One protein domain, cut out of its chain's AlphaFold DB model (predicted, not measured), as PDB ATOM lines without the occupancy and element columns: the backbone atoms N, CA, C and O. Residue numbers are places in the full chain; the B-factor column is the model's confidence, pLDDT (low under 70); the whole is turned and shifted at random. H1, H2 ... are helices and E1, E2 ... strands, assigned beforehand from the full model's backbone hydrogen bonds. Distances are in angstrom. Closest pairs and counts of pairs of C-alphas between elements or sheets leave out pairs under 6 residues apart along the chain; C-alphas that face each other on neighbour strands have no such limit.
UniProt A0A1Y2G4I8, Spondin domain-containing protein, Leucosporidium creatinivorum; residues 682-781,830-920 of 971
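Overview. This is residues 682 to 781 and 830 to 920 of the 971 residues of the protein "Spondin domain-containing protein" of Leucosporidium creatinivorum (UniProt A0A1Y2G4I8). A strongly twisted, branched sheet of eight strands makes the core; its long strands E1, E4 and E5 bend sharply, and the sheet folds round until its edge strands E2 and E8 come near each other. H1 sits away from the sheet at one end of the longest axis, while H2 and H3 meet as a corner at the other end, where H3 just reaches the sheet. The printed part has 191 residues with three named helices and eight named strands, in the order H1 E1 E2 E3 E4 E5 E6 E7 E8 H2 H3, and the neighbour strands are antiparallel. The class is mixed, helices and strands, with 77 residues in named elements, under half of those printed. The whole is compact, with a radius of gyration of the C-alphas of 17.7 A and spans of 51 by 40 by 29 A.

Arrangement. H1, residues 695 to 704, touches no helix and is not on the sheet. A tight link joins it to E1, residues 708 to 715, which bends by 79 degrees at residue 711. E1 forms a hairpin with the edge strand E2, residues 718 to 721, at 152 degrees between directions, with N 713 and O 720 at 2.9 A. E3, residues 725 to 728, E4, residues 751 to 760, and E5, residues 767 to 778, form a meander, each strand the antiparallel neighbour of the one before. In the hairpin of E3 and E4, N 728 and O 751 are 2.8 A apart; in the hairpin of E4 and E5, N 754 and O 772 are 2.8 A apart. E4 bends by 82 degrees at residue 756; E3, beside its residues 751 to 754, and E1, beside 758 to 760, lie on one side of it, and E5 on the other side. E1 and E4 are antiparallel, with N 710 and O 758 at 2.8 A. E5 bends by 61 degrees at residue 770; E6, residues 838 to 842, and E7, residues 850 to 853, lie on the other side of it from E4. N 777 and O 839 of E5 and E6 are 2.8 A apart, and N 769 and O 852 of E5 and E7 are 2.9 A apart. E8, residues 857 to 860, is antiparallel to E3, with N 858 and O 727 at 2.8 A. The closest C-alphas of E2 and E8, those of Ile 720 and Arg 860, are 7.0 A apart. H2, residues 871 to 878, is not on the sheet. It touches H3, residues 895 to 902, about perpendicular at 81 degrees, with the C-alphas of Val 877 and Thr 897 closest at 6.0 A. H3 is on the sheet but only grazes it, with its residues 901 to 902. In H1, H2 and H3 every O i to N i+4 pair is within hydrogen-bond range.

Along the chain. H1 runs 14.1 A from its first C-alpha, 695, at (31.099, 26.929, 38.775). E1 measures 18.0 A, E4 22.5 A and E6 13.0 A between first and last C-alphas. E5, the longest strand, covers 32.0 A, from C-alpha 767 at (11.002, 41.595, 46.101) to C-alpha 778 at (7.376, 46.241, 14.667). H2 measures 10.3 A and H3 10.4 A; H3 ends with C-alpha 902 at (-1.598, 48.443, 28.383).

Size, cuts and confidence. The two C-alphas farthest apart, those of Ser 691 and Val 892, are 53.7 A apart. Residues 782 to 829 are not printed, and C-alphas 781 and 830 are 27.4 A apart across this cut. Of the links printed whole, E3 to E4, with 22 residues, and H2 to H3, with 16 residues, are long. Residues 903 to 920 hold no named element. The mean pLDDT of the printed part is 89.8; residues 685 to 692, 737 to 739, 781 and 889 to 890 are under 70.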
ATOM      1  N   ILE A 682      12.052  26.019  46.230       79.94
ATOM      2  CA  ILE A 682      12.685  25.337  45.097       79.94
ATOM      3  C   ILE A 682      13.658  24.278  45.646       79.94
ATOM      4  O   ILE A 682      14.478  24.572  46.518       79.94
ATOM      5  N   THR A 683      13.565  23.041  45.153       77.38
ATOM      6  CA  THR A 683      14.593  22.003  45.365       77.38
ATOM      7  C   THR A 683      15.517  21.929  44.151       77.38
ATOM      8  O   THR A 683      15.175  22.430  43.080       77.38
ATOM      9  N   ALA A 684      16.677  21.280  44.285       71.38
ATOM     10  CA  ALA A 684      17.615  21.118  43.171       71.38
ATOM     11  C   ALA A 684      16.969  20.466  41.928       71.38
ATOM     12  O   ALA A 684      17.352  20.786  40.809       71.38
ATOM     13  N   ASP A 685      15.959  19.617  42.131       66.44
ATOM     14  CA  ASP A 685      15.233  18.866  41.097       66.44
ATOM     15  C   ASP A 685      14.336  19.754  40.214       66.44
ATOM     16  O   ASP A 685      14.051  19.404  39.072       66.44
ATOM     17  N   HIS A 686      13.911  20.917  40.726       65.31
ATOM     18  CA  HIS A 686      13.119  21.902  39.976       65.31
ATOM     19  C   HIS A 686      13.974  22.686  38.966       65.31
ATOM     20  O   HIS A 686      13.446  23.317  38.052       65.31
ATOM     21  N   LEU A 687      15.296  22.701  39.154       66.12
ATOM     22  CA  LEU A 687      16.233  23.439  38.319       66.12
ATOM     23  C   LEU A 687      16.848  22.466  37.313       66.12
ATOM     24  O   LEU A 687      17.913  21.902  37.558       66.12
ATOM     25  N   HIS A 688      16.157  22.265  36.185       56.47
ATOM     26  CA  HIS A 688      16.603  21.427  35.066       56.47
ATOM     27  C   HIS A 688      17.889  21.971  34.417       56.47
ATOM     28  O   HIS A 688      17.872  22.604  33.362       56.47
ATOM     29  N   THR A 689      19.029  21.721  35.055       52.34
ATOM     30  CA  THR A 689      20.352  22.065  34.538       52.34
ATOM     31  C   THR A 689      20.782  21.068  33.470       52.34
ATOM     32  O   THR A 689      20.831  19.864  33.732       52.34
ATOM     33  N   SER A 690      21.196  21.577  32.306       54.97
ATOM     34  CA  SER A 690      22.112  20.840  31.428       54.97
ATOM     35  C   SER A 690      23.346  20.396  32.227       54.97
ATOM     36  O   SER A 690      23.752  21.074  33.173       54.97
ATOM     37  N   SER A 691      23.967  19.278  31.852       58.72
ATOM     38  CA  SER A 691      25.127  18.714  32.562       58.72
ATOM     39  C   SER A 691      26.381  19.602  32.531       58.72
ATOM     40  O   SER A 691      27.329  19.344  33.271       58.72
ATOM     41  N   THR A 692      26.380  20.660  31.717       65.69
ATOM     42  CA  THR A 692      27.455  21.649  31.578       65.69
ATOM     43  C   THR A 692      27.009  23.030  32.075       65.69
ATOM     44  O   THR A 692      26.696  23.904  31.269       65.69
ATOM     45  N   ILE A 693      26.985  23.229  33.397       73.81
ATOM     46  CA  ILE A 693      26.945  24.568  34.016       73.81
ATOM     47  C   ILE A 693      28.323  24.936  34.570       73.81
ATOM     48  O   ILE A 693      29.069  24.070  35.036       73.81
ATOM     49  N   THR A 694      28.661  26.220  34.544       80.31
ATOM     50  CA  THR A 694      29.892  26.749  35.141       80.31
ATOM     51  C   THR A 694      29.839  26.722  36.673       80.31
ATOM     52  O   THR A 694      28.776  26.646  37.295       80.31
ATOM     53  N   GLN A 695      31.008  26.819  37.315       78.88
ATOM     54  CA  GLN A 695      31.099  26.929  38.775       78.88
ATOM     55  C   GLN A 695      30.403  28.194  39.305       78.88
ATOM     56  O   GLN A 695      29.818  28.158  40.387       78.88
ATOM     57  N   GLU A 696      30.431  29.293  38.547       76.94
ATOM     58  CA  GLU A 696      29.782  30.539  38.950       76.94
ATOM     59  C   GLU A 696      28.254  30.450  38.835       76.94
ATOM     60  O   GLU A 696      27.551  30.796  39.783       76.94
ATOM     61  N   GLU A 697      27.724  29.893  37.740       73.31
ATOM     62  CA  GLU A 697      26.293  29.581  37.630       73.31
ATOM     63  C   GLU A 697      25.842  28.655  38.761       73.31
ATOM     64  O   GLU A 697      24.780  28.873  39.334       73.31
ATOM     65  N   ARG A 698      26.664  27.669  39.150       75.38
ATOM     66  CA  ARG A 698      26.377  26.793  40.293       75.38
ATOM     67  C   ARG A 698      26.319  27.559  41.618       75.38
ATOM     68  O   ARG A 698      25.401  27.327  42.394       75.38
ATOM     69  N   LEU A 699      27.229  28.504  41.859       80.00
ATOM     70  CA  LEU A 699      27.200  29.386  43.036       80.00
ATOM     71  C   LEU A 699      25.969  30.309  43.048       80.00
ATOM     72  O   LEU A 699      25.299  30.425  44.075       80.00
ATOM     73  N   ARG A 700      25.616  30.909  41.903       74.25
ATOM     74  CA  ARG A 700      24.391  31.716  41.731       74.25
ATOM     75  C   ARG A 700      23.123  30.865  41.938       74.25
ATOM     76  O   ARG A 700      22.171  31.312  42.581       74.25
ATOM     77  N   ARG A 701      23.123  29.617  41.454       74.00
ATOM     78  CA  ARG A 701      22.055  28.616  41.634       74.00
ATOM     79  C   ARG A 701      21.902  28.190  43.095       74.00
ATOM     80  O   ARG A 701      20.789  28.106  43.603       74.00
ATOM     81  N   ASP A 702      23.008  27.944  43.783       78.69
ATOM     82  CA  ASP A 702      22.988  27.476  45.167       78.69
ATOM     83  C   ASP A 702      22.638  28.628  46.136       78.69
ATOM     84  O   ASP A 702      21.911  28.392  47.100       78.69
ATOM     85  N   LYS A 703      22.990  29.891  45.817       80.44
ATOM     86  CA  LYS A 703      22.390  31.091  46.446       80.44
ATOM     87  C   LYS A 703      20.869  31.159  46.222       80.44
ATOM     88  O   LYS A 703      20.119  31.352  47.176       80.44
ATOM     89  N   THR A 704      20.389  30.987  44.987       74.12
ATOM     90  CA  THR A 704      18.948  31.112  44.677       74.12
ATOM     91  C   THR A 704      18.093  29.978  45.244       74.12
ATOM     92  O   THR A 704      16.956  30.234  45.636       74.12
ATOM     93  N   LEU A 705      18.625  28.759  45.399       79.75
ATOM     94  CA  LEU A 705      17.983  27.659  46.146       79.75
ATOM     95  C   LEU A 705      17.750  27.978  47.634       79.75
ATOM     96  O   LEU A 705      16.946  27.314  48.299       79.75
ATOM     97  N   ASP A 706      18.460  28.975  48.159       83.12
ATOM     98  CA  ASP A 706      18.416  29.369  49.559       83.12
ATOM     99  C   ASP A 706      17.433  30.531  49.829       83.12
ATOM    100  O   ASP A 706      17.073  30.775  50.984       83.12
ATOM    101  N   PHE A 707      16.951  31.220  48.786       85.44
ATOM    102  CA  PHE A 707      15.917  32.261  48.873       85.44
ATOM    103  C   PHE A 707      14.505  31.691  49.091       85.44
ATOM    104  O   PHE A 707      14.228  30.511  48.857       85.44
ATOM    105  N   TYR A 708      13.577  32.548  49.531       87.19
ATOM    106  CA  TYR A 708      12.153  32.210  49.560       87.19
ATOM    107  C   TYR A 708      11.500  32.630  48.248       87.19
ATOM    108  O   TYR A 708      11.475  33.816  47.919       87.19
ATOM    109  N   HIS A 709      10.971  31.644  47.527       92.25
ATOM    110  CA  HIS A 709      10.269  31.834  46.263       92.25
ATOM    111  C   HIS A 709       8.766  31.905  46.499       92.25
ATOM    112  O   HIS A 709       8.245  31.364  47.477       92.25
ATOM    113  N   TYR A 710       8.072  32.584  45.602       94.94
ATOM    114  CA  TYR A 710       6.648  32.880  45.655       94.94
ATOM    115  C   TYR A 710       6.069  32.652  44.264       94.94
ATOM    116  O   TYR A 710       6.721  32.945  43.264       94.94
ATOM    117  N   GLN A 711       4.868  32.090  44.176       94.75
ATOM    118  CA  GLN A 711       4.224  31.913  42.870       94.75
ATOM    119  C   GLN A 711       3.462  33.176  42.453       94.75
ATOM    120  O   GLN A 711       3.320  33.422  41.259       94.75
ATOM    121  N   CYS A 712       3.026  33.987  43.427       97.00
ATOM    122  CA  CYS A 712       2.169  35.151  43.236       97.00
ATOM    123  C   CYS A 712       2.805  36.434  43.803       97.00
ATOM    124  O   CYS A 712       3.261  36.462  44.949       97.00
ATOM    125  N   LEU A 713       2.733  37.521  43.035       98.00
ATOM    126  CA  LEU A 713       2.941  38.901  43.475       98.00
ATOM    127  C   LEU A 713       1.615  39.654  43.322       98.00
ATOM    128  O   LEU A 713       1.041  39.682  42.239       98.00
ATOM    129  N   TRP A 714       1.135  40.294  44.382       98.25
ATOM    130  CA  TRP A 714       0.153  41.368  44.244       98.25
ATOM    131  C   TRP A 714       0.902  42.671  44.012       98.25
ATOM    132  O   TRP A 714       1.716  43.044  44.854       98.25
ATOM    133  N   TRP A 715       0.625  43.347  42.900       98.00
ATOM    134  CA  TRP A 715       1.197  44.649  42.564       98.00
ATOM    135  C   TRP A 715       0.051  45.643  42.381       98.00
ATOM    136  O   TRP A 715      -0.622  45.660  41.351       98.00
ATOM    137  N   GLY A 716      -0.232  46.421  43.424       97.56
ATOM    138  CA  GLY A 716      -1.276  47.432  43.428       97.56
ATOM    139  C   GLY A 716      -2.662  46.836  43.196       97.56
ATOM    140  O   GLY A 716      -3.201  46.101  44.023       97.56
ATOM    141  N   GLY A 717      -3.264  47.146  42.052       97.44
ATOM    142  CA  GLY A 717      -4.553  46.598  41.642       97.44
ATOM    143  C   GLY A 717      -4.518  45.132  41.184       97.44
ATOM    144  O   GLY A 717      -5.558  44.479  41.222       97.44
ATOM    145  N   GLU A 718      -3.360  44.604  40.785       98.38
ATOM    146  CA  GLU A 718      -3.248  43.424  39.911       98.38
ATOM    147  C   GLU A 718      -2.628  42.195  40.609       98.38
ATOM    148  O   GLU A 718      -1.772  42.323  41.493       98.38
ATOM    149  N   ARG A 719      -3.038  40.989  40.184       98.06
ATOM    150  CA  ARG A 719      -2.469  39.699  40.618       98.06
ATOM    151  C   ARG A 719      -1.529  39.187  39.536       98.06
ATOM    152  O   ARG A 719      -1.992  38.871  38.445       98.06
ATOM    153  N   ILE A 720      -0.243  39.061  39.839       98.19
ATOM    154  CA  ILE A 720       0.814  38.667  38.901       98.19
ATOM    155  C   ILE A 720       1.340  37.274  39.263       98.19
ATOM    156  O   ILE A 720       1.665  37.010  40.425       98.19
ATOM    157  N   TRP A 721       1.453  36.387  38.273       97.50
ATOM    158  CA  TRP A 721       1.884  34.994  38.457       97.50
ATOM    159  C   TRP A 721       3.264  34.690  37.851       97.50
ATOM    160  O   TRP A 721       3.661  35.258  36.833       97.50
ATOM    161  N   SER A 722       3.976  33.705  38.407       95.00
ATOM    162  CA  SER A 722       5.118  33.091  37.717       95.00
ATOM    163  C   SER A 722       4.659  32.367  36.440       95.00
ATOM    164  O   SER A 722       3.768  31.521  36.481       95.00
ATOM    165  N   GLY A 723       5.275  32.694  35.306       93.75
ATOM    166  CA  GLY A 723       4.879  32.301  33.948       93.75
ATOM    167  C   GLY A 723       4.317  33.459  33.108       93.75
ATOM    168  O   GLY A 723       4.340  33.382  31.882       93.75
ATOM    169  N   GLU A 724       3.851  34.538  33.746       96.19
ATOM    170  CA  GLU A 724       3.148  35.649  33.092       96.19
ATOM    171  C   GLU A 724       4.075  36.690  32.443       96.19
ATOM    172  O   GLU A 724       5.222  36.872  32.856       96.19
ATOM    173  N   LEU A 725       3.547  37.410  31.446       97.62
ATOM    174  CA  LEU A 725       4.178  38.568  30.812       97.62
ATOM    175  C   LEU A 725       3.731  39.884  31.483       97.62
ATOM    176  O   LEU A 725       2.551  40.239  31.450       97.62
ATOM    177  N   VAL A 726       4.677  40.639  32.047       98.12
ATOM    178  CA  VAL A 726       4.444  41.964  32.658       98.12
ATOM    179  C   VAL A 726       5.191  43.068  31.914       98.12
ATOM    180  O   VAL A 726       6.257  42.819  31.356       98.12
ATOM    181  N   ARG A 727       4.655  44.292  31.919       98.12
ATOM    182  CA  ARG A 727       5.294  45.499  31.362       98.12
ATOM    183  C   ARG A 727       6.273  46.104  32.372       98.12
ATOM    184  O   ARG A 727       6.031  46.029  33.578       98.12
ATOM    185  N   LEU A 728       7.338  46.747  31.893       97.44
ATOM    186  CA  LEU A 728       8.414  47.308  32.722       97.44
ATOM    187  C   LEU A 728       8.543  48.837  32.603       97.44
ATOM    188  O   LEU A 728       8.429  49.392  31.514       97.44
ATOM    189  N   VAL A 729       8.810  49.507  33.729       95.69
ATOM    190  CA  VAL A 729       8.991  50.971  33.871       95.69
ATOM    191  C   VAL A 729      10.352  51.507  33.366       95.69
ATOM    192  O   VAL A 729      10.386  52.663  32.916       95.69
ATOM    193  N   PRO A 730      11.478  50.762  33.458       90.06
ATOM    194  CA  PRO A 730      12.764  51.180  32.895       90.06
ATOM    195  C   PRO A 730      12.829  51.067  31.369       90.06
ATOM    196  O   PRO A 730      12.192  50.204  30.765       90.06
ATOM    197  N   ASN A 731      13.679  51.902  30.772       86.44
ATOM    198  CA  ASN A 731      14.058  51.802  29.364       86.44
ATOM    199  C   ASN A 731      15.183  50.777  29.175       86.44
ATOM    200  O   ASN A 731      15.839  50.373  30.136       86.44
ATOM    201  N   LEU A 732      15.456  50.392  27.926       82.56
ATOM    202  CA  LEU A 732      16.523  49.439  27.605       82.56
ATOM    203  C   LEU A 732      17.902  49.907  28.095       82.56
ATOM    204  O   LEU A 732      18.679  49.118  28.625       82.56
ATOM    205  N   ASP A 733      18.150  51.211  28.001       83.62
ATOM    206  CA  ASP A 733      19.400  51.863  28.409       83.62
ATOM    207  C   ASP A 733      19.615  51.846  29.941       83.62
ATOM    208  O   ASP A 733      20.657  52.267  30.434       83.62
ATOM    209  N   SER A 734      18.631  51.360  30.712       84.69
ATOM    210  CA  SER A 734      18.724  51.158  32.167       84.69
ATOM    211  C   SER A 734      19.310  49.792  32.565       84.69
ATOM    212  O   SER A 734      19.487  49.539  33.755       84.69
ATOM    213  N   PHE A 735      19.594  48.899  31.608       82.31
ATOM    214  CA  PHE A 735      20.121  47.555  31.870       82.31
ATOM    215  C   PHE A 735      21.639  47.487  31.586       82.31
ATOM    216  O   PHE A 735      22.048  47.725  30.452       82.31
ATOM    217  N   PRO A 736      22.493  47.152  32.580       71.38
ATOM    218  CA  PRO A 736      23.950  47.283  32.450       71.38
ATOM    219  C   PRO A 736      24.604  46.184  31.599       71.38
ATOM    220  O   PRO A 736      25.590  46.440  30.910       71.38
ATOM    221  N   GLU A 737      24.061  44.962  31.604       67.00
ATOM    222  CA  GLU A 737      24.437  43.944  30.618       67.00
ATOM    223  C   GLU A 737      23.702  44.237  29.308       67.00
ATOM    224  O   GLU A 737      22.549  43.839  29.137       67.00
ATOM    225  N   GLY A 738      24.379  44.942  28.394       57.09
ATOM    226  CA  GLY A 738      23.832  45.361  27.103       57.09
ATOM    227  C   GLY A 738      23.092  44.225  26.373       57.09
ATOM    228  O   GLY A 738      23.740  43.246  25.969       57.09
ATOM    229  N   PRO A 739      21.755  44.319  26.208       66.06
ATOM    230  CA  PRO A 739      20.963  43.282  25.552       66.06
ATOM    231  C   PRO A 739      21.266  43.188  24.050       66.06
ATOM    232  O   PRO A 739      21.979  44.011  23.476       66.06
ATOM    233  N   ILE A 740      20.710  42.163  23.396       77.88
ATOM    234  CA  ILE A 740      20.784  42.011  21.933       77.88
ATOM    235  C   ILE A 740      20.271  43.307  21.261       77.88
ATOM    236  O   ILE A 740      19.243  43.820  21.707       77.88
ATOM    237  N   PRO A 741      20.935  43.834  20.205       83.94
ATOM    238  CA  PRO A 741      20.560  45.093  19.560       83.94
ATOM    239  C   PRO A 741      19.057  45.223  19.283       83.94
ATOM    240  O   PRO A 741      18.443  44.375  18.624       83.94
ATOM    241  N   HIS A 742      18.471  46.286  19.832       85.88
ATOM    242  CA  HIS A 742      17.030  46.517  19.865       85.88
ATOM    243  C   HIS A 742      16.470  46.976  18.509       85.88
ATOM    244  O   HIS A 742      17.198  47.488  17.658       85.88
ATOM    245  N   SER A 743      15.170  46.782  18.283       90.81
ATOM    246  CA  SER A 743      14.520  47.204  17.038       90.81
ATOM    247  C   SER A 743      14.220  48.703  17.039       90.81
ATOM    248  O   SER A 743      14.087  49.339  18.086       90.81
ATOM    249  N   LYS A 744      14.093  49.304  15.849       89.50
ATOM    250  CA  LYS A 744      13.832  50.745  15.721       89.50
ATOM    251  C   LYS A 744      12.579  51.149  16.519       89.50
ATOM    252  O   LYS A 744      11.511  50.538  16.408       89.50
ATOM    253  N   GLY A 745      12.731  52.172  17.358       88.50
ATOM    254  CA  GLY A 745      11.675  52.659  18.247       88.50
ATOM    255  C   GLY A 745      11.340  51.747  19.437       88.50
ATOM    256  O   GLY A 745      10.313  51.972  20.064       88.50
ATOM    257  N   ALA A 746      12.156  50.737  19.778       89.00
ATOM    258  CA  ALA A 746      11.918  49.905  20.966       89.00
ATOM    259  C   ALA A 746      11.795  50.749  22.252       89.00
ATOM    260  O   ALA A 746      10.845  50.556  23.001       89.00
ATOM    261  N   ASN A 747      12.653  51.763  22.434       88.06
ATOM    262  CA  ASN A 747      12.612  52.696  23.574       88.06
ATOM    263  C   ASN A 747      11.379  53.641  23.582       88.06
ATOM    264  O   ASN A 747      11.201  54.416  24.519       88.06
ATOM    265  N   GLN A 748      10.516  53.600  22.556       92.25
ATOM    266  CA  GLN A 748       9.212  54.291  22.534       92.25
ATOM    267  C   GLN A 748       8.052  53.369  22.956       92.25
ATOM    268  O   GLN A 748       6.922  53.828  23.125       92.25
ATOM    269  N   ARG A 749       8.320  52.068  23.113       95.00
ATOM    270  CA  ARG A 749       7.365  51.011  23.467       95.00
ATOM    271  C   ARG A 749       7.699  50.465  24.858       95.00
ATOM    272  O   ARG A 749       8.694  50.849  25.468       95.00
ATOM    273  N   SER A 750       6.849  49.605  25.405       96.44
ATOM    274  CA  SER A 750       7.152  48.938  26.674       96.44
ATOM    275  C   SER A 750       8.196  47.837  26.470       96.44
ATOM    276  O   SER A 750       8.165  47.119  25.469       96.44
ATOM    277  N   LEU A 751       9.077  47.662  27.454       96.44
ATOM    278  CA  LEU A 751       9.769  46.390  27.659       96.44
ATOM    279  C   LEU A 751       8.889  45.458  28.489       96.44
ATOM    280  O   LEU A 751       8.042  45.913  29.263       96.44
ATOM    281  N   PHE A 752       9.111  44.154  28.345       97.62
ATOM    282  CA  PHE A 752       8.335  43.130  29.034       97.62
ATOM    283  C   PHE A 752       9.240  42.106  29.711       97.62
ATOM    284  O   PHE A 752      10.260  41.717  29.145       97.62
ATOM    285  N   LEU A 753       8.839  41.610  30.880       97.25
ATOM    286  CA  LEU A 753       9.433  40.426  31.498       97.25
ATOM    287  C   LEU A 753       8.421  39.280  31.459       97.25
ATOM    288  O   LEU A 753       7.331  39.404  32.011       97.25
ATOM    289  N   GLN A 754       8.794  38.155  30.853       97.00
ATOM    290  CA  GLN A 754       8.102  36.887  31.064       97.00
ATOM    291  C   GLN A 754       8.699  36.222  32.309       97.00
ATOM    292  O   GLN A 754       9.849  35.774  32.287       97.00
ATOM    293  N   ILE A 755       7.947  36.210  33.405       96.69
ATOM    294  CA  ILE A 755       8.433  35.866  34.745       96.69
ATOM    295  C   ILE A 755       8.714  34.362  34.841       96.69
ATOM    296  O   ILE A 755       7.813  33.552  34.660       96.69
ATOM    297  N   SER A 756       9.937  33.973  35.201       93.19
ATOM    298  CA  SER A 756      10.302  32.588  35.530       93.19
ATOM    299  C   SER A 756      10.271  32.315  37.038       93.19
ATOM    300  O   SER A 756       9.890  31.221  37.450       93.19
ATOM    301  N   ALA A 757      10.617  33.305  37.869       93.50
ATOM    302  CA  ALA A 757      10.564  33.206  39.327       93.50
ATOM    303  C   ALA A 757      10.263  34.560  39.986       93.50
ATOM    304  O   ALA A 757      10.681  35.608  39.497       93.50
ATOM    305  N   ILE A 758       9.590  34.520  41.137       96.19
ATOM    306  CA  ILE A 758       9.387  35.661  42.035       96.19
ATOM    307  C   ILE A 758       9.969  35.251  43.388       96.19
ATOM    308  O   ILE A 758       9.638  34.180  43.900       96.19
ATOM    309  N   TYR A 759      10.841  36.062  43.976       95.31
ATOM    310  CA  TYR A 759      11.471  35.744  45.258       95.31
ATOM    311  C   TYR A 759      11.713  36.986  46.108       95.31
ATOM    312  O   TYR A 759      11.681  38.116  45.623       95.31
ATOM    313  N   LYS A 760      11.949  36.768  47.404       93.62
ATOM    314  CA  LYS A 760      12.454  37.811  48.299       93.62
ATOM    315  C   LYS A 760      13.951  37.608  48.500       93.62
ATOM    316  O   LYS A 760      14.372  36.517  48.896       93.62
ATOM    317  N   ASP A 761      14.732  38.634  48.188       91.19
ATOM    318  CA  ASP A 761      16.181  38.622  48.370       91.19
ATOM    319  C   ASP A 761      16.541  38.603  49.867       91.19
ATOM    320  O   ASP A 761      15.838  39.194  50.688       91.19
ATOM    321  N   LYS A 762      17.610  37.891  50.245       88.88
ATOM    322  CA  LYS A 762      18.056  37.776  51.648       88.88
ATOM    323  C   LYS A 762      18.954  38.920  52.113       88.88
ATOM    324  O   LYS A 762      19.064  39.132  53.316       88.88
ATOM    325  N   GLU A 763      19.649  39.567  51.187       89.94
ATOM    326  CA  GLU A 763      20.673  40.576  51.448       89.94
ATOM    327  C   GLU A 763      20.043  41.980  51.430       89.94
ATOM    328  O   GLU A 763      20.366  42.791  52.294       89.94
ATOM    329  N   THR A 764      19.084  42.243  50.529       91.50
ATOM    330  CA  THR A 764      18.375  43.540  50.452       91.50
ATOM    331  C   THR A 764      16.954  43.549  51.028       91.50
ATOM    332  O   THR A 764      16.369  44.620  51.167       91.50
ATOM    333  N   ASP A 765      16.373  42.385  51.343       91.31
ATOM    334  CA  ASP A 765      14.961  42.214  51.744       91.31
ATOM    335  C   ASP A 765      13.939  42.789  50.724       91.31
ATOM    336  O   ASP A 765      12.771  43.019  51.044       91.31
ATOM    337  N   GLN A 766      14.345  42.982  49.463       93.06
ATOM    338  CA  GLN A 766      13.469  43.420  48.369       93.06
ATOM    339  C   GLN A 766      12.771  42.238  47.678       93.06
ATOM    340  O   GLN A 766      13.261  41.105  47.669       93.06
ATOM    341  N   ALA A 767      11.632  42.515  47.042       95.88
ATOM    342  CA  ALA A 767      11.002  41.595  46.101       95.88
ATOM    343  C   ALA A 767      11.712  41.680  44.739       95.88
ATOM    344  O   ALA A 767      11.747  42.749  44.127       95.88
ATOM    345  N   LYS A 768      12.254  40.557  44.261       96.12
ATOM    346  CA  LYS A 768      12.903  40.425  42.952       96.12
ATOM    347  C   LYS A 768      12.072  39.529  42.033       96.12
ATOM    348  O   LYS A 768      11.438  38.570  42.485       96.12
ATOM    349  N   LEU A 769      12.120  39.809  40.736       96.56
ATOM    350  CA  LEU A 769      11.582  38.950  39.684       96.56
ATOM    351  C   LEU A 769      12.724  38.530  38.756       96.56
ATOM    352  O   LEU A 769      13.528  39.363  38.345       96.56
ATOM    353  N   ALA A 770      12.774  37.250  38.401       94.31
ATOM    354  CA  ALA A 770      13.613  36.733  37.324       94.31
ATOM    355  C   ALA A 770      12.732  36.336  36.133       94.31
ATOM    356  O   ALA A 770      11.587  35.919  36.320       94.31
ATOM    357  N   GLY A 771      13.251  36.448  34.912       94.31
ATOM    358  CA  GLY A 771      12.499  36.099  33.709       94.31
ATOM    359  C   GLY A 771      13.270  36.242  32.400       94.31
ATOM    360  O   GLY A 771      14.488  36.441  32.393       94.31
ATOM    361  N   LYS A 772      12.554  36.133  31.280       94.25
ATOM    362  CA  LYS A 772      13.048  36.506  29.945       94.25
ATOM    363  C   LYS A 772      12.570  37.924  29.625       94.25
ATOM    364  O   LYS A 772      11.375  38.194  29.719       94.25
ATOM    365  N   LEU A 773      13.481  38.810  29.250       95.50
ATOM    366  CA  LEU A 773      13.205  40.161  28.780       95.50
ATOM    367  C   LEU A 773      12.828  40.125  27.290       95.50
ATOM    368  O   LEU A 773      13.535  39.520  26.484       95.50
ATOM    369  N   PHE A 774      11.746  40.805  26.919       96.19
ATOM    370  CA  PHE A 774      11.287  40.967  25.541       96.19
ATOM    371  C   PHE A 774      11.094  42.450  25.201       96.19
ATOM    372  O   PHE A 774      10.663  43.245  26.038       96.19
ATOM    373  N   GLU A 775      11.347  42.799  23.943       95.69
ATOM    374  CA  GLU A 775      10.774  43.982  23.296       95.69
ATOM    375  C   GLU A 775       9.555  43.579  22.454       95.69
ATOM    376  O   GLU A 775       9.413  42.422  22.044       95.69
ATOM    377  N   LEU A 776       8.715  44.556  22.117       96.38
ATOM    378  CA  LEU A 776       7.759  44.423  21.021       96.38
ATOM    379  C   LEU A 776       8.411  44.956  19.729       96.38
ATOM    380  O   LEU A 776       8.654  46.162  19.611       96.38
ATOM    381  N   ARG A 777       8.731  44.076  18.771       95.44
ATOM    382  CA  ARG A 777       9.279  44.436  17.449       95.44
ATOM    383  C   ARG A 777       8.134  44.782  16.497       95.44
ATOM    384  O   ARG A 777       7.137  44.067  16.433       95.44
ATOM    385  N   ASP A 778       8.279  45.883  15.764       95.12
ATOM    386  CA  ASP A 778       7.376  46.241  14.667       95.12
ATOM    387  C   ASP A 778       7.773  45.468  13.400       95.12
ATOM    388  O   ASP A 778       8.945  45.463  13.019       95.12
ATOM    389  N   LEU A 779       6.807  44.819  12.742       94.31
ATOM    390  CA  LEU A 779       7.031  44.063  11.506       94.31
ATOM    391  C   LEU A 779       7.115  44.969  10.259       94.31
ATOM    392  O   LEU A 779       7.560  44.521   9.199       94.31
ATOM    393  N   LYS A 780       6.719  46.247  10.371       87.44
ATOM    394  CA  LYS A 780       6.674  47.262   9.300       87.44
ATOM    395  C   LYS A 780       8.081  47.742   8.891       87.44
ATOM    396  O   LYS A 780       8.451  48.893   9.106       87.44
ATOM    397  N   GLY A 781       8.864  46.836   8.305       69.06
ATOM    398  CA  GLY A 781      10.224  47.083   7.802       69.06
ATOM    399  C   GLY A 781      11.112  45.839   7.655       69.06
ATOM    400  O   GLY A 781      12.192  45.936   7.082       69.06
ATOM    401  N   HIS A 830       2.341  30.084  27.773       87.19
ATOM    402  CA  HIS A 830       1.817  31.216  28.537       87.19
ATOM    403  C   HIS A 830       2.205  32.591  27.962       87.19
ATOM    404  O   HIS A 830       1.818  33.613  28.530       87.19
ATOM    405  N   LEU A 831       2.952  32.654  26.849       92.88
ATOM    406  CA  LEU A 831       3.218  33.920  26.162       92.88
ATOM    407  C   LEU A 831       1.961  34.342  25.370       92.88
ATOM    408  O   LEU A 831       1.524  33.600  24.488       92.88
ATOM    409  N   PRO A 832       1.358  35.510  25.659       94.31
ATOM    410  CA  PRO A 832       0.135  35.946  24.993       94.31
ATOM    411  C   PRO A 832       0.399  36.407  23.552       94.31
ATOM    412  O   PRO A 832       1.532  36.707  23.170       94.31
ATOM    413  N   SER A 833      -0.664  36.517  22.755       94.00
ATOM    414  CA  SER A 833      -0.584  37.070  21.399       94.00
ATOM    415  C   SER A 833      -0.088  38.527  21.415       94.00
ATOM    416  O   SER A 833      -0.619  39.329  22.189       94.00
ATOM    417  N   PRO A 834       0.879  38.905  20.558       96.62
ATOM    418  CA  PRO A 834       1.284  40.297  20.385       96.62
ATOM    419  C   PRO A 834       0.199  41.109  19.651       96.62
ATOM    420  O   PRO A 834      -0.644  40.531  18.957       96.62
ATOM    421  N   PRO A 835       0.219  42.453  19.744       97.50
ATOM    422  CA  PRO A 835      -0.678  43.308  18.974       97.50
ATOM    423  C   PRO A 835      -0.539  43.134  17.443       97.50
ATOM    424  O   PRO A 835       0.566  42.903  16.946       97.50
ATOM    425  N   PRO A 836      -1.628  43.309  16.668       96.75
ATOM    426  CA  PRO A 836      -1.632  43.211  15.206       96.75
ATOM    427  C   PRO A 836      -0.511  44.001  14.505       96.75
ATOM    428  O   PRO A 836      -0.448  45.230  14.571       96.75
ATOM    429  N   GLY A 837       0.353  43.284  13.779       96.25
ATOM    430  CA  GLY A 837       1.508  43.851  13.067       96.25
ATOM    431  C   GLY A 837       2.793  43.970  13.899       96.25
ATOM    432  O   GLY A 837       3.726  44.639  13.459       96.25
ATOM    433  N   PHE A 838       2.849  43.342  15.074       96.62
ATOM    434  CA  PHE A 838       4.019  43.297  15.951       96.62
ATOM    435  C   PHE A 838       4.329  41.859  16.404       96.62
ATOM    436  O   PHE A 838       3.488  40.968  16.292       96.62
ATOM    437  N   GLU A 839       5.522  41.637  16.959       96.25
ATOM    438  CA  GLU A 839       5.926  40.369  17.583       96.25
ATOM    439  C   GLU A 839       6.731  40.587  18.876       96.25
ATOM    440  O   GLU A 839       7.417  41.599  19.029       96.25
ATOM    441  N   PHE A 840       6.693  39.627  19.804       96.62
ATOM    442  CA  PHE A 840       7.546  39.646  20.997       96.62
ATOM    443  C   PHE A 840       8.930  39.068  20.676       96.62
ATOM    444  O   PHE A 840       9.083  37.855  20.523       96.62
ATOM    445  N   ARG A 841       9.963  39.919  20.622       94.69
ATOM    446  CA  ARG A 841      11.353  39.501  20.377       94.69
ATOM    447  C   ARG A 841      12.127  39.453  21.694       94.69
ATOM    448  O   ARG A 841      12.240  40.459  22.389       94.69
ATOM    449  N   SER A 842      12.655  38.278  22.039       93.81
ATOM    450  CA  SER A 842      13.474  38.099  23.247       93.81
ATOM    451  C   SER A 842      14.813  38.825  23.111       93.81
ATOM    452  O   SER A 842      15.470  38.741  22.072       93.81
ATOM    453  N   LEU A 843      15.219  39.508  24.178       93.31
ATOM    454  CA  LEU A 843      16.449  40.296  24.274       93.31
ATOM    455  C   LEU A 843      17.583  39.553  25.004       93.31
ATOM    456  O   LEU A 843      18.737  39.989  24.959       93.31
ATOM    457  N   ASN A 844      17.275  38.430  25.665       90.56
ATOM    458  CA  ASN A 844      18.262  37.592  26.347       90.56
ATOM    459  C   ASN A 844      19.099  36.757  25.371       90.56
ATOM    460  O   ASN A 844      18.602  36.202  24.387       90.56
ATOM    461  N   ARG A 845      20.373  36.557  25.727       87.75
ATOM    462  CA  ARG A 845      21.208  35.499  25.142       87.75
ATOM    463  C   ARG A 845      20.610  34.134  25.509       87.75
ATOM    464  O   ARG A 845      20.007  33.979  26.569       87.75
ATOM    465  N   ARG A 846      20.785  33.120  24.654       82.81
ATOM    466  CA  ARG A 846      20.271  31.762  24.925       82.81
ATOM    467  C   ARG A 846      20.783  31.258  26.282       82.81
ATOM    468  O   ARG A 846      21.986  31.236  26.506       82.81
ATOM    469  N   GLY A 847      19.863  30.859  27.161       81.75
ATOM    470  CA  GLY A 847      20.166  30.389  28.518       81.75
ATOM    471  C   GLY A 847      20.274  31.484  29.588       81.75
ATOM    472  O   GLY A 847      20.190  31.147  30.765       81.75
ATOM    473  N   SER A 848      20.395  32.770  29.229       86.38
ATOM    474  CA  SER A 848      20.392  33.855  30.218       86.38
ATOM    475  C   SER A 848      18.975  34.270  30.623       86.38
ATOM    476  O   SER A 848      18.004  34.067  29.892       86.38
ATOM    477  N   SER A 849      18.860  34.847  31.818       89.44
ATOM    478  CA  SER A 849      17.620  35.363  32.394       89.44
ATOM    479  C   SER A 849      17.921  36.692  33.079       89.44
ATOM    480  O   SER A 849      18.948  36.828  33.742       89.44
ATOM    481  N   THR A 850      17.041  37.673  32.899       92.12
ATOM    482  CA  THR A 850      17.165  38.999  33.511       92.12
ATOM    483  C   THR A 850      16.529  38.981  34.898       92.12
ATOM    484  O   THR A 850      15.434  38.442  35.062       92.12
ATOM    485  N   VAL A 851      17.200  39.587  35.880       93.06
ATOM    486  CA  VAL A 851      16.670  39.826  37.232       93.06
ATOM    487  C   VAL A 851      16.372  41.316  37.390       93.06
ATOM    488  O   VAL A 851      17.183  42.148  36.988       93.06
ATOM    489  N   ILE A 852      15.221  41.645  37.976       95.00
ATOM    490  CA  ILE A 852      14.778  43.012  38.273       95.00
ATOM    491  C   ILE A 852      14.206  43.117  39.688       95.00
ATOM    492  O   ILE A 852      13.760  42.124  40.269       95.00
ATOM    493  N   ASP A 853      14.152  44.335  40.214       95.75
ATOM    494  CA  ASP A 853      13.321  44.680  41.365       95.75
ATOM    495  C   ASP A 853      11.843  44.790  40.982       95.75
ATOM    496  O   ASP A 853      11.497  45.177  39.864       95.75
ATOM    497  N   ALA A 854      10.953  44.484  41.929       96.62
ATOM    498  CA  ALA A 854       9.511  44.613  41.728       96.62
ATOM    499  C   ALA A 854       9.078  46.057  41.413       96.62
ATOM    500  O   ALA A 854       8.124  46.246  40.667       96.62
ATOM    501  N   GLU A 855       9.812  47.070  41.889       95.94
ATOM    502  CA  GLU A 855       9.550  48.489  41.586       95.94
ATOM    503  C   GLU A 855       9.673  48.845  40.093       95.94
ATOM    504  O   GLU A 855       9.138  49.860  39.649       95.94
ATOM    505  N   TYR A 856      10.325  47.991  39.299       96.62
ATOM    506  CA  TYR A 856      10.405  48.128  37.847       96.62
ATOM    507  C   TYR A 856       9.209  47.517  37.104       96.62
ATOM    508  O   TYR A 856       9.120  47.678  35.886       96.62
ATOM    509  N   VAL A 857       8.270  46.858  37.790       97.56
ATOM    510  CA  VAL A 857       7.024  46.347  37.197       97.56
ATOM    511  C   VAL A 857       6.026  47.495  37.023       97.56
ATOM    512  O   VAL A 857       5.612  48.137  37.984       97.56
ATOM    513  N   ALA A 858       5.591  47.745  35.788       97.38
ATOM    514  CA  ALA A 858       4.560  48.742  35.493       97.38
ATOM    515  C   ALA A 858       3.137  48.208  35.738       97.38
ATOM    516  O   ALA A 858       2.224  48.979  36.036       97.38
ATOM    517  N   GLY A 859       2.965  46.895  35.577       97.75
ATOM    518  CA  GLY A 859       1.706  46.157  35.642       97.75
ATOM    519  C   GLY A 859       1.702  44.999  34.639       97.75
ATOM    520  O   GLY A 859       2.683  44.774  33.921       97.75
ATOM    521  N   ARG A 860       0.594  44.272  34.557       97.88
ATOM    522  CA  ARG A 860       0.357  43.194  33.588       97.88
ATOM    523  C   ARG A 860       0.346  43.734  32.146       97.88
ATOM    524  O   ARG A 860       0.159  44.931  31.894       97.88
ATOM    525  N   TYR A 861       0.576  42.840  31.187       97.75
ATOM    526  CA  TYR A 861       0.191  43.064  29.791       97.75
ATOM    527  C   TYR A 861      -1.302  42.757  29.621       97.75
ATOM    528  O   TYR A 861      -1.783  41.742  30.125       97.75
ATOM    529  N   TYR A 862      -2.015  43.597  28.871       97.25
ATOM    530  CA  TYR A 862      -3.395  43.332  28.469       97.25
ATOM    531  C   TYR A 862      -3.517  43.337  26.944       97.25
ATOM    532  O   TYR A 862      -2.987  44.216  26.266       97.25
ATOM    533  N   ASN A 863      -4.260  42.365  26.412       95.62
ATOM    534  CA  ASN A 863      -4.612  42.324  24.995       95.62
ATOM    535  C   ASN A 863      -5.455  43.549  24.607       95.62
ATOM    536  O   ASN A 863      -6.268  44.038  25.395       95.62
ATOM    537  N   LEU A 864      -5.310  44.003  23.360       96.25
ATOM    538  CA  LEU A 864      -6.140  45.076  22.816       96.25
ATOM    539  C   LEU A 864      -7.631  44.684  22.765       96.25
ATOM    540  O   LEU A 864      -7.952  43.519  22.510       96.25
ATOM    541  N   PRO A 865      -8.559  45.646  22.940       94.19
ATOM    542  CA  PRO A 865      -9.988  45.411  22.767       94.19
ATOM    543  C   PRO A 865     -10.331  45.048  21.315       94.19
ATOM    544  O   PRO A 865      -9.566  45.306  20.384       94.19
ATOM    545  N   LEU A 866     -11.530  44.498  21.099       91.62
ATOM    546  CA  LEU A 866     -12.001  44.094  19.765       91.62
ATOM    547  C   LEU A 866     -12.122  45.258  18.758       91.62
ATOM    548  O   LEU A 866     -12.173  45.012  17.559       91.62
ATOM    549  N   SER A 867     -12.136  46.507  19.231       92.06
ATOM    550  CA  SER A 867     -12.151  47.733  18.419       92.06
ATOM    551  C   SER A 867     -10.766  48.229  17.976       92.06
ATOM    552  O   SER A 867     -10.678  49.287  17.362       92.06
ATOM    553  N   LEU A 868      -9.688  47.526  18.343       94.25
ATOM    554  CA  LEU A 868      -8.298  47.847  17.988       94.25
ATOM    555  C   LEU A 868      -7.580  46.593  17.448       94.25
ATOM    556  O   LEU A 868      -6.444  46.303  17.813       94.25
ATOM    557  N   GLN A 869      -8.274  45.805  16.619       92.81
ATOM    558  CA  GLN A 869      -7.759  44.541  16.067       92.81
ATOM    559  C   GLN A 869      -7.124  44.700  14.678       92.81
ATOM    560  O   GLN A 869      -6.494  43.765  14.184       92.81
ATOM    561  N   SER A 870      -7.230  45.873  14.047       96.31
ATOM    562  CA  SER A 870      -6.453  46.204  12.852       96.31
ATOM    563  C   SER A 870      -5.257  47.103  13.175       96.31
ATOM    564  O   SER A 870      -5.310  48.000  14.019       96.31
ATOM    565  N   ARG A 871      -4.173  46.932  12.408       95.38
ATOM    566  CA  ARG A 871      -2.994  47.811  12.469       95.38
ATOM    567  C   ARG A 871      -3.333  49.281  12.159       95.38
ATOM    568  O   ARG A 871      -2.667  50.176  12.666       95.38
ATOM    569  N   GLN A 872      -4.372  49.528  11.361       96.62
ATOM    570  CA  GLN A 872      -4.820  50.872  10.976       96.62
ATOM    571  C   GLN A 872      -5.506  51.601  12.141       96.62
ATOM    572  O   GLN A 872      -5.229  52.775  12.379       96.62
ATOM    573  N   GLU A 873      -6.347  50.907  12.913       97.19
ATOM    574  CA  GLU A 873      -6.932  51.448  14.147       97.19
ATOM    575  C   GLU A 873      -5.855  51.709  15.207       97.19
ATOM    576  O   GLU A 873      -5.886  52.745  15.866       97.19
ATOM    577  N   ILE A 874      -4.868  50.815  15.323       97.31
ATOM    578  CA  ILE A 874      -3.720  50.992  16.220       97.31
ATOM    579  C   ILE A 874      -2.921  52.247  15.840       97.31
ATOM    580  O   ILE A 874      -2.676  53.087  16.700       97.31
ATOM    581  N   GLU A 875      -2.570  52.436  14.564       96.62
ATOM    582  CA  GLU A 875      -1.849  53.638  14.109       96.62
ATOM    583  C   GLU A 875      -2.685  54.927  14.271       96.62
ATOM    584  O   GLU A 875      -2.124  55.966  14.620       96.62
ATOM    585  N   ARG A 876      -4.020  54.859  14.135       97.44
ATOM    586  CA  ARG A 876      -4.961  55.966  14.425       97.44
ATOM    587  C   ARG A 876      -5.009  56.356  15.909       97.44
ATOM    588  O   ARG A 876      -5.350  57.494  16.225       97.44
ATOM    589  N   VAL A 877      -4.763  55.423  16.826       97.25
ATOM    590  CA  VAL A 877      -4.712  55.717  18.269       97.25
ATOM    591  C   VAL A 877      -3.317  56.176  18.670       97.25
ATOM    592  O   VAL A 877      -3.193  57.168  19.377       97.25
ATOM    593  N   LEU A 878      -2.266  55.523  18.168       96.19
ATOM    594  CA  LEU A 878      -0.880  55.894  18.465       96.19
ATOM    595  C   LEU A 878      -0.543  57.328  18.028       96.19
ATOM    596  O   LEU A 878       0.210  57.997  18.725       96.19
ATOM    597  N   SER A 879      -1.150  57.845  16.955       95.88
ATOM    598  CA  SER A 879      -0.992  59.250  16.544       95.88
ATOM    599  C   SER A 879      -1.672  60.281  17.461       95.88
ATOM    600  O   SER A 879      -1.465  61.477  17.265       95.88
ATOM    601  N   LYS A 880      -2.464  59.848  18.454       95.06
ATOM    602  CA  LYS A 880      -3.016  60.699  19.525       95.06
ATOM    603  C   LYS A 880      -2.184  60.671  20.811       95.06
ATOM    604  O   LYS A 880      -2.452  61.463  21.711       95.06
ATOM    605  N   VAL A 881      -1.246  59.729  20.945       93.50
ATOM    606  CA  VAL A 881      -0.457  59.561  22.172       93.50
ATOM    607  C   VAL A 881       0.519  60.740  22.277       93.50
ATOM    608  O   VAL A 881       1.321  60.920  21.359       93.50
ATOM    609  N   PRO A 882       0.491  61.537  23.361       91.31
ATOM    610  CA  PRO A 882       1.480  62.591  23.562       91.31
ATOM    611  C   PRO A 882       2.897  62.002  23.737       91.31
ATOM    612  O   PRO A 882       3.032  60.896  24.275       91.31
ATOM    613  N   PRO A 883       3.960  62.718  23.320       90.56
ATOM    614  CA  PRO A 883       5.347  62.372  23.632       90.56
ATOM    615  C   PRO A 883       5.557  62.075  25.122       90.56
ATOM    616  O   PRO A 883       4.892  62.654  25.980       90.56
ATOM    617  N   LEU A 884       6.505  61.194  25.454       88.12
ATOM    618  CA  LEU A 884       6.749  60.778  26.844       88.12
ATOM    619  C   LEU A 884       7.154  61.963  27.739       88.12
ATOM    620  O   LEU A 884       6.865  61.973  28.932       88.12
ATOM    621  N   GLU A 885       7.790  62.963  27.140       88.50
ATOM    622  CA  GLU A 885       8.214  64.228  27.730       88.50
ATOM    623  C   GLU A 885       7.030  65.165  28.043       88.50
ATOM    624  O   GLU A 885       7.137  66.005  28.934       88.50
ATOM    625  N   GLU A 886       5.899  65.004  27.347       87.38
ATOM    626  CA  GLU A 886       4.650  65.751  27.561       87.38
ATOM    627  C   GLU A 886       3.691  65.042  28.539       87.38
ATOM    628  O   GLU A 886       2.766  65.670  29.057       87.38
ATOM    629  N   VAL A 887       3.921  63.759  28.858       82.69
ATOM    630  CA  VAL A 887       3.164  63.003  29.881       82.69
ATOM    631  C   VAL A 887       3.626  63.406  31.287       82.69
ATOM    632  O   VAL A 887       4.293  62.663  32.012       82.69
ATOM    633  N   VAL A 888       3.277  64.633  31.672       72.94
ATOM    634  CA  VAL A 888       3.622  65.242  32.960       72.94
ATOM    635  C   VAL A 888       2.407  65.228  33.892       72.94
ATOM    636  O   VAL A 888       1.502  66.049  33.777       72.94
ATOM    637  N   GLY A 889       2.424  64.318  34.869       69.00
ATOM    638  CA  GLY A 889       1.442  64.279  35.959       69.00
ATOM    639  C   GLY A 889       0.074  63.741  35.537       69.00
ATOM    640  O   GLY A 889      -0.036  62.616  35.048       69.00
ATOM    641  N   ASP A 890      -0.973  64.534  35.762       69.38
ATOM    642  CA  ASP A 890      -2.379  64.122  35.656       69.38
ATOM    643  C   ASP A 890      -2.930  64.217  34.220       69.38
ATOM    644  O   ASP A 890      -4.074  64.614  33.991       69.38
ATOM    645  N   THR A 891      -2.115  63.862  33.222       85.44
ATOM    646  CA  THR A 891      -2.524  63.832  31.812       85.44
ATOM    647  C   THR A 891      -3.663  62.821  31.622       85.44
ATOM    648  O   THR A 891      -3.443  61.609  31.634       85.44
ATOM    649  N   VAL A 892      -4.897  63.303  31.448       87.56
ATOM    650  CA  VAL A 892      -6.076  62.441  31.267       87.56
ATOM    651  C   VAL A 892      -6.062  61.835  29.863       87.56
ATOM    652  O   VAL A 892      -6.448  62.470  28.883       87.56
ATOM    653  N   LEU A 893      -5.602  60.589  29.773       92.50
ATOM    654  CA  LEU A 893      -5.561  59.808  28.538       92.50
ATOM    655  C   LEU A 893      -6.908  59.120  28.279       92.50
ATOM    656  O   LEU A 893      -7.505  58.549  29.192       92.50
ATOM    657  N   ASP A 894      -7.367  59.113  27.027       93.44
ATOM    658  CA  ASP A 894      -8.609  58.431  26.657       93.44
ATOM    659  C   ASP A 894      -8.484  56.893  26.695       93.44
ATOM    660  O   ASP A 894      -7.390  56.325  26.661       93.44
ATOM    661  N   ARG A 895      -9.628  56.200  26.731       94.00
ATOM    662  CA  ARG A 895      -9.702  54.738  26.876       94.00
ATOM    663  C   ARG A 895      -9.017  53.957  25.740       94.00
ATOM    664  O   ARG A 895      -8.478  52.884  26.003       94.00
ATOM    665  N   GLU A 896      -9.002  54.460  24.502       95.81
ATOM    666  CA  GLU A 896      -8.237  53.837  23.408       95.81
ATOM    667  C   GLU A 896      -6.732  54.000  23.652       95.81
ATOM    668  O   GLU A 896      -5.971  53.034  23.580       95.81
ATOM    669  N   THR A 897      -6.315  55.222  23.995       96.38
ATOM    670  CA  THR A 897      -4.922  55.591  24.287       96.38
ATOM    671  C   THR A 897      -4.352  54.793  25.465       96.38
ATOM    672  O   THR A 897      -3.224  54.298  25.402       96.38
ATOM    673  N   ARG A 898      -5.140  54.563  26.524       96.31
ATOM    674  CA  ARG A 898      -4.727  53.704  27.647       96.31
ATOM    675  C   ARG A 898      -4.705  52.224  27.263       96.31
ATOM    676  O   ARG A 898      -3.787  51.521  27.674       96.31
ATOM    677  N   ALA A 899      -5.618  51.754  26.409       96.94
ATOM    678  CA  ALA A 899      -5.585  50.377  25.910       96.94
ATOM    679  C   ALA A 899      -4.306  50.062  25.106       96.94
ATOM    680  O   ALA A 899      -3.702  49.012  25.328       96.94
ATOM    681  N   VAL A 900      -3.832  50.966  24.235       97.50
ATOM    682  CA  VAL A 900      -2.556  50.748  23.516       97.50
ATOM    683  C   VAL A 900      -1.337  50.804  24.449       97.50
ATOM    684  O   VAL A 900      -0.386  50.047  24.248       97.50
ATOM    685  N   ALA A 901      -1.381  51.604  25.519       97.12
ATOM    686  CA  ALA A 901      -0.344  51.623  26.555       97.12
ATOM    687  C   ALA A 901      -0.315  50.340  27.415       97.12
ATOM    688  O   ALA A 901       0.759  49.859  27.788       97.12
ATOM    689  N   LEU A 902      -1.477  49.738  27.694       97.44
ATOM    690  CA  LEU A 902      -1.598  48.443  28.383       97.44
ATOM    691  C   LEU A 902      -1.202  47.245  27.507       97.44
ATOM    692  O   LEU A 902      -0.674  46.259  28.021       97.44
ATOM    693  N   ALA A 903      -1.362  47.371  26.189       97.75
ATOM    694  CA  ALA A 903      -0.756  46.480  25.201       97.75
ATOM    695  C   ALA A 903       0.746  46.769  24.963       97.75
ATOM    696  O   ALA A 903       1.386  46.128  24.132       97.75
ATOM    697  N   GLY A 904       1.324  47.742  25.678       97.44
ATOM    698  CA  GLY A 904       2.745  48.087  25.625       97.44
ATOM    699  C   GLY A 904       3.236  48.656  24.290       97.44
ATOM    700  O   GLY A 904       4.441  48.694  24.047       97.44
ATOM    701  N   LEU A 905       2.324  49.137  23.439       97.50
ATOM    702  CA  LEU A 905       2.641  49.850  22.194       97.50
ATOM    703  C   LEU A 905       3.192  51.264  22.441       97.50
ATOM    704  O   LEU A 905       3.658  51.912  21.509       97.50
ATOM    705  N   THR A 906       3.152  51.723  23.691       96.38
ATOM    706  CA  THR A 906       3.794  52.943  24.185       96.38
ATOM    707  C   THR A 906       4.686  52.597  25.385       96.38
ATOM    708  O   THR A 906       4.583  51.509  25.965       96.38
ATOM    709  N   HIS A 907       5.594  53.501  25.751       95.44
ATOM    710  CA  HIS A 907       6.473  53.348  26.910       95.44
ATOM    711  C   HIS A 907       5.663  53.189  28.213       95.44
ATOM    712  O   HIS A 907       4.757  53.975  28.485       95.44
ATOM    713  N   ALA A 908       5.991  52.211  29.068       95.38
ATOM    714  CA  ALA A 908       5.090  51.803  30.155       95.38
ATOM    715  C   ALA A 908       4.769  52.910  31.180       95.38
ATOM    716  O   ALA A 908       3.674  52.921  31.733       95.38
ATOM    717  N   ARG A 909       5.675  53.886  31.378       93.88
ATOM    718  CA  ARG A 909       5.437  55.101  32.197       93.88
ATOM    719  C   ARG A 909       4.197  55.914  31.791       93.88
ATOM    720  O   ARG A 909       3.724  56.700  32.600       93.88
ATOM    721  N   VAL A 910       3.660  55.723  30.584       93.88
ATOM    722  CA  VAL A 910       2.398  56.343  30.149       93.88
ATOM    723  C   VAL A 910       1.204  55.800  30.955       93.88
ATOM    724  O   VAL A 910       0.270  56.544  31.239       93.88
ATOM    725  N   VAL A 911       1.231  54.523  31.373       94.69
ATOM    726  CA  VAL A 911       0.202  53.883  32.219       94.69
ATOM    727  C   VAL A 911       0.838  52.787  33.097       94.69
ATOM    728  O   VAL A 911       1.074  51.666  32.630       94.69
ATOM    729  N   TYR A 912       1.086  53.088  34.376       95.62
ATOM    730  CA  TYR A 912       1.744  52.196  35.345       95.62
ATOM    731  C   TYR A 912       1.264  52.421  36.788       95.62
ATOM    732  O   TYR A 912       0.733  53.482  37.112       95.62
ATOM    733  N   MET A 913       1.487  51.433  37.660       93.50
ATOM    734  CA  MET A 913       1.331  51.563  39.116       93.50
ATOM    735  C   MET A 913       2.684  51.731  39.815       93.50
ATOM    736  O   MET A 913       3.693  51.185  39.377       93.50
ATOM    737  N   THR A 914       2.682  52.436  40.947       92.31
ATOM    738  CA  THR A 914       3.838  52.578  41.844       92.31
ATOM    739  C   THR A 914       3.482  52.056  43.230       92.31
ATOM    740  O   THR A 914       2.831  52.760  44.008       92.31
ATOM    741  N   CYS A 915       3.917  50.840  43.557       95.94
ATOM    742  CA  CYS A 915       3.698  50.278  44.887       95.94
ATOM    743  C   CYS A 915       4.852  50.659  45.822       95.94
ATOM    744  O   CYS A 915       6.012  50.669  45.421       95.94
ATOM    745  N   SER A 916       4.529  50.971  47.075       94.69
ATOM    746  CA  SER A 916       5.504  51.352  48.110       94.69
ATOM    747  C   SER A 916       5.176  50.770  49.489       94.69
ATOM    748  O   SER A 916       6.084  50.523  50.280       94.69
ATOM    749  N   THR A 917       3.904  50.467  49.763       96.31
ATOM    750  CA  THR A 917       3.470  49.850  51.023       96.31
ATOM    751  C   THR A 917       3.519  48.327  50.915       96.31
ATOM    752  O   THR A 917       2.688  47.723  50.236       96.31
ATOM    753  N   TRP A 918       4.466  47.681  51.597       96.31
ATOM    754  CA  TRP A 918       4.437  46.223  51.749       96.31
ATOM    755  C   TRP A 918       3.318  45.799  52.710       96.31
ATOM    756  O   TRP A 918       3.170  46.378  53.786       96.31
ATOM    757  N   THR A 919       2.569  44.758  52.349       96.12
ATOM    758  CA  THR A 919       1.508  44.160  53.174       96.12
ATOM    759  C   THR A 919       1.703  42.647  53.333       96.12
ATOM    760  O   THR A 919       2.426  42.005  52.568       96.12
ATOM    761  N   VAL A 920       1.076  42.059  54.359       90.81
ATOM    762  CA  VAL A 920       1.210  40.619  54.664       90.81
ATOM    763  C   VAL A 920       0.491  39.755  53.624       90.81
ATOM    764  O   VAL A 920       1.052  38.773  53.139       90.81
TER     765      VAL A 920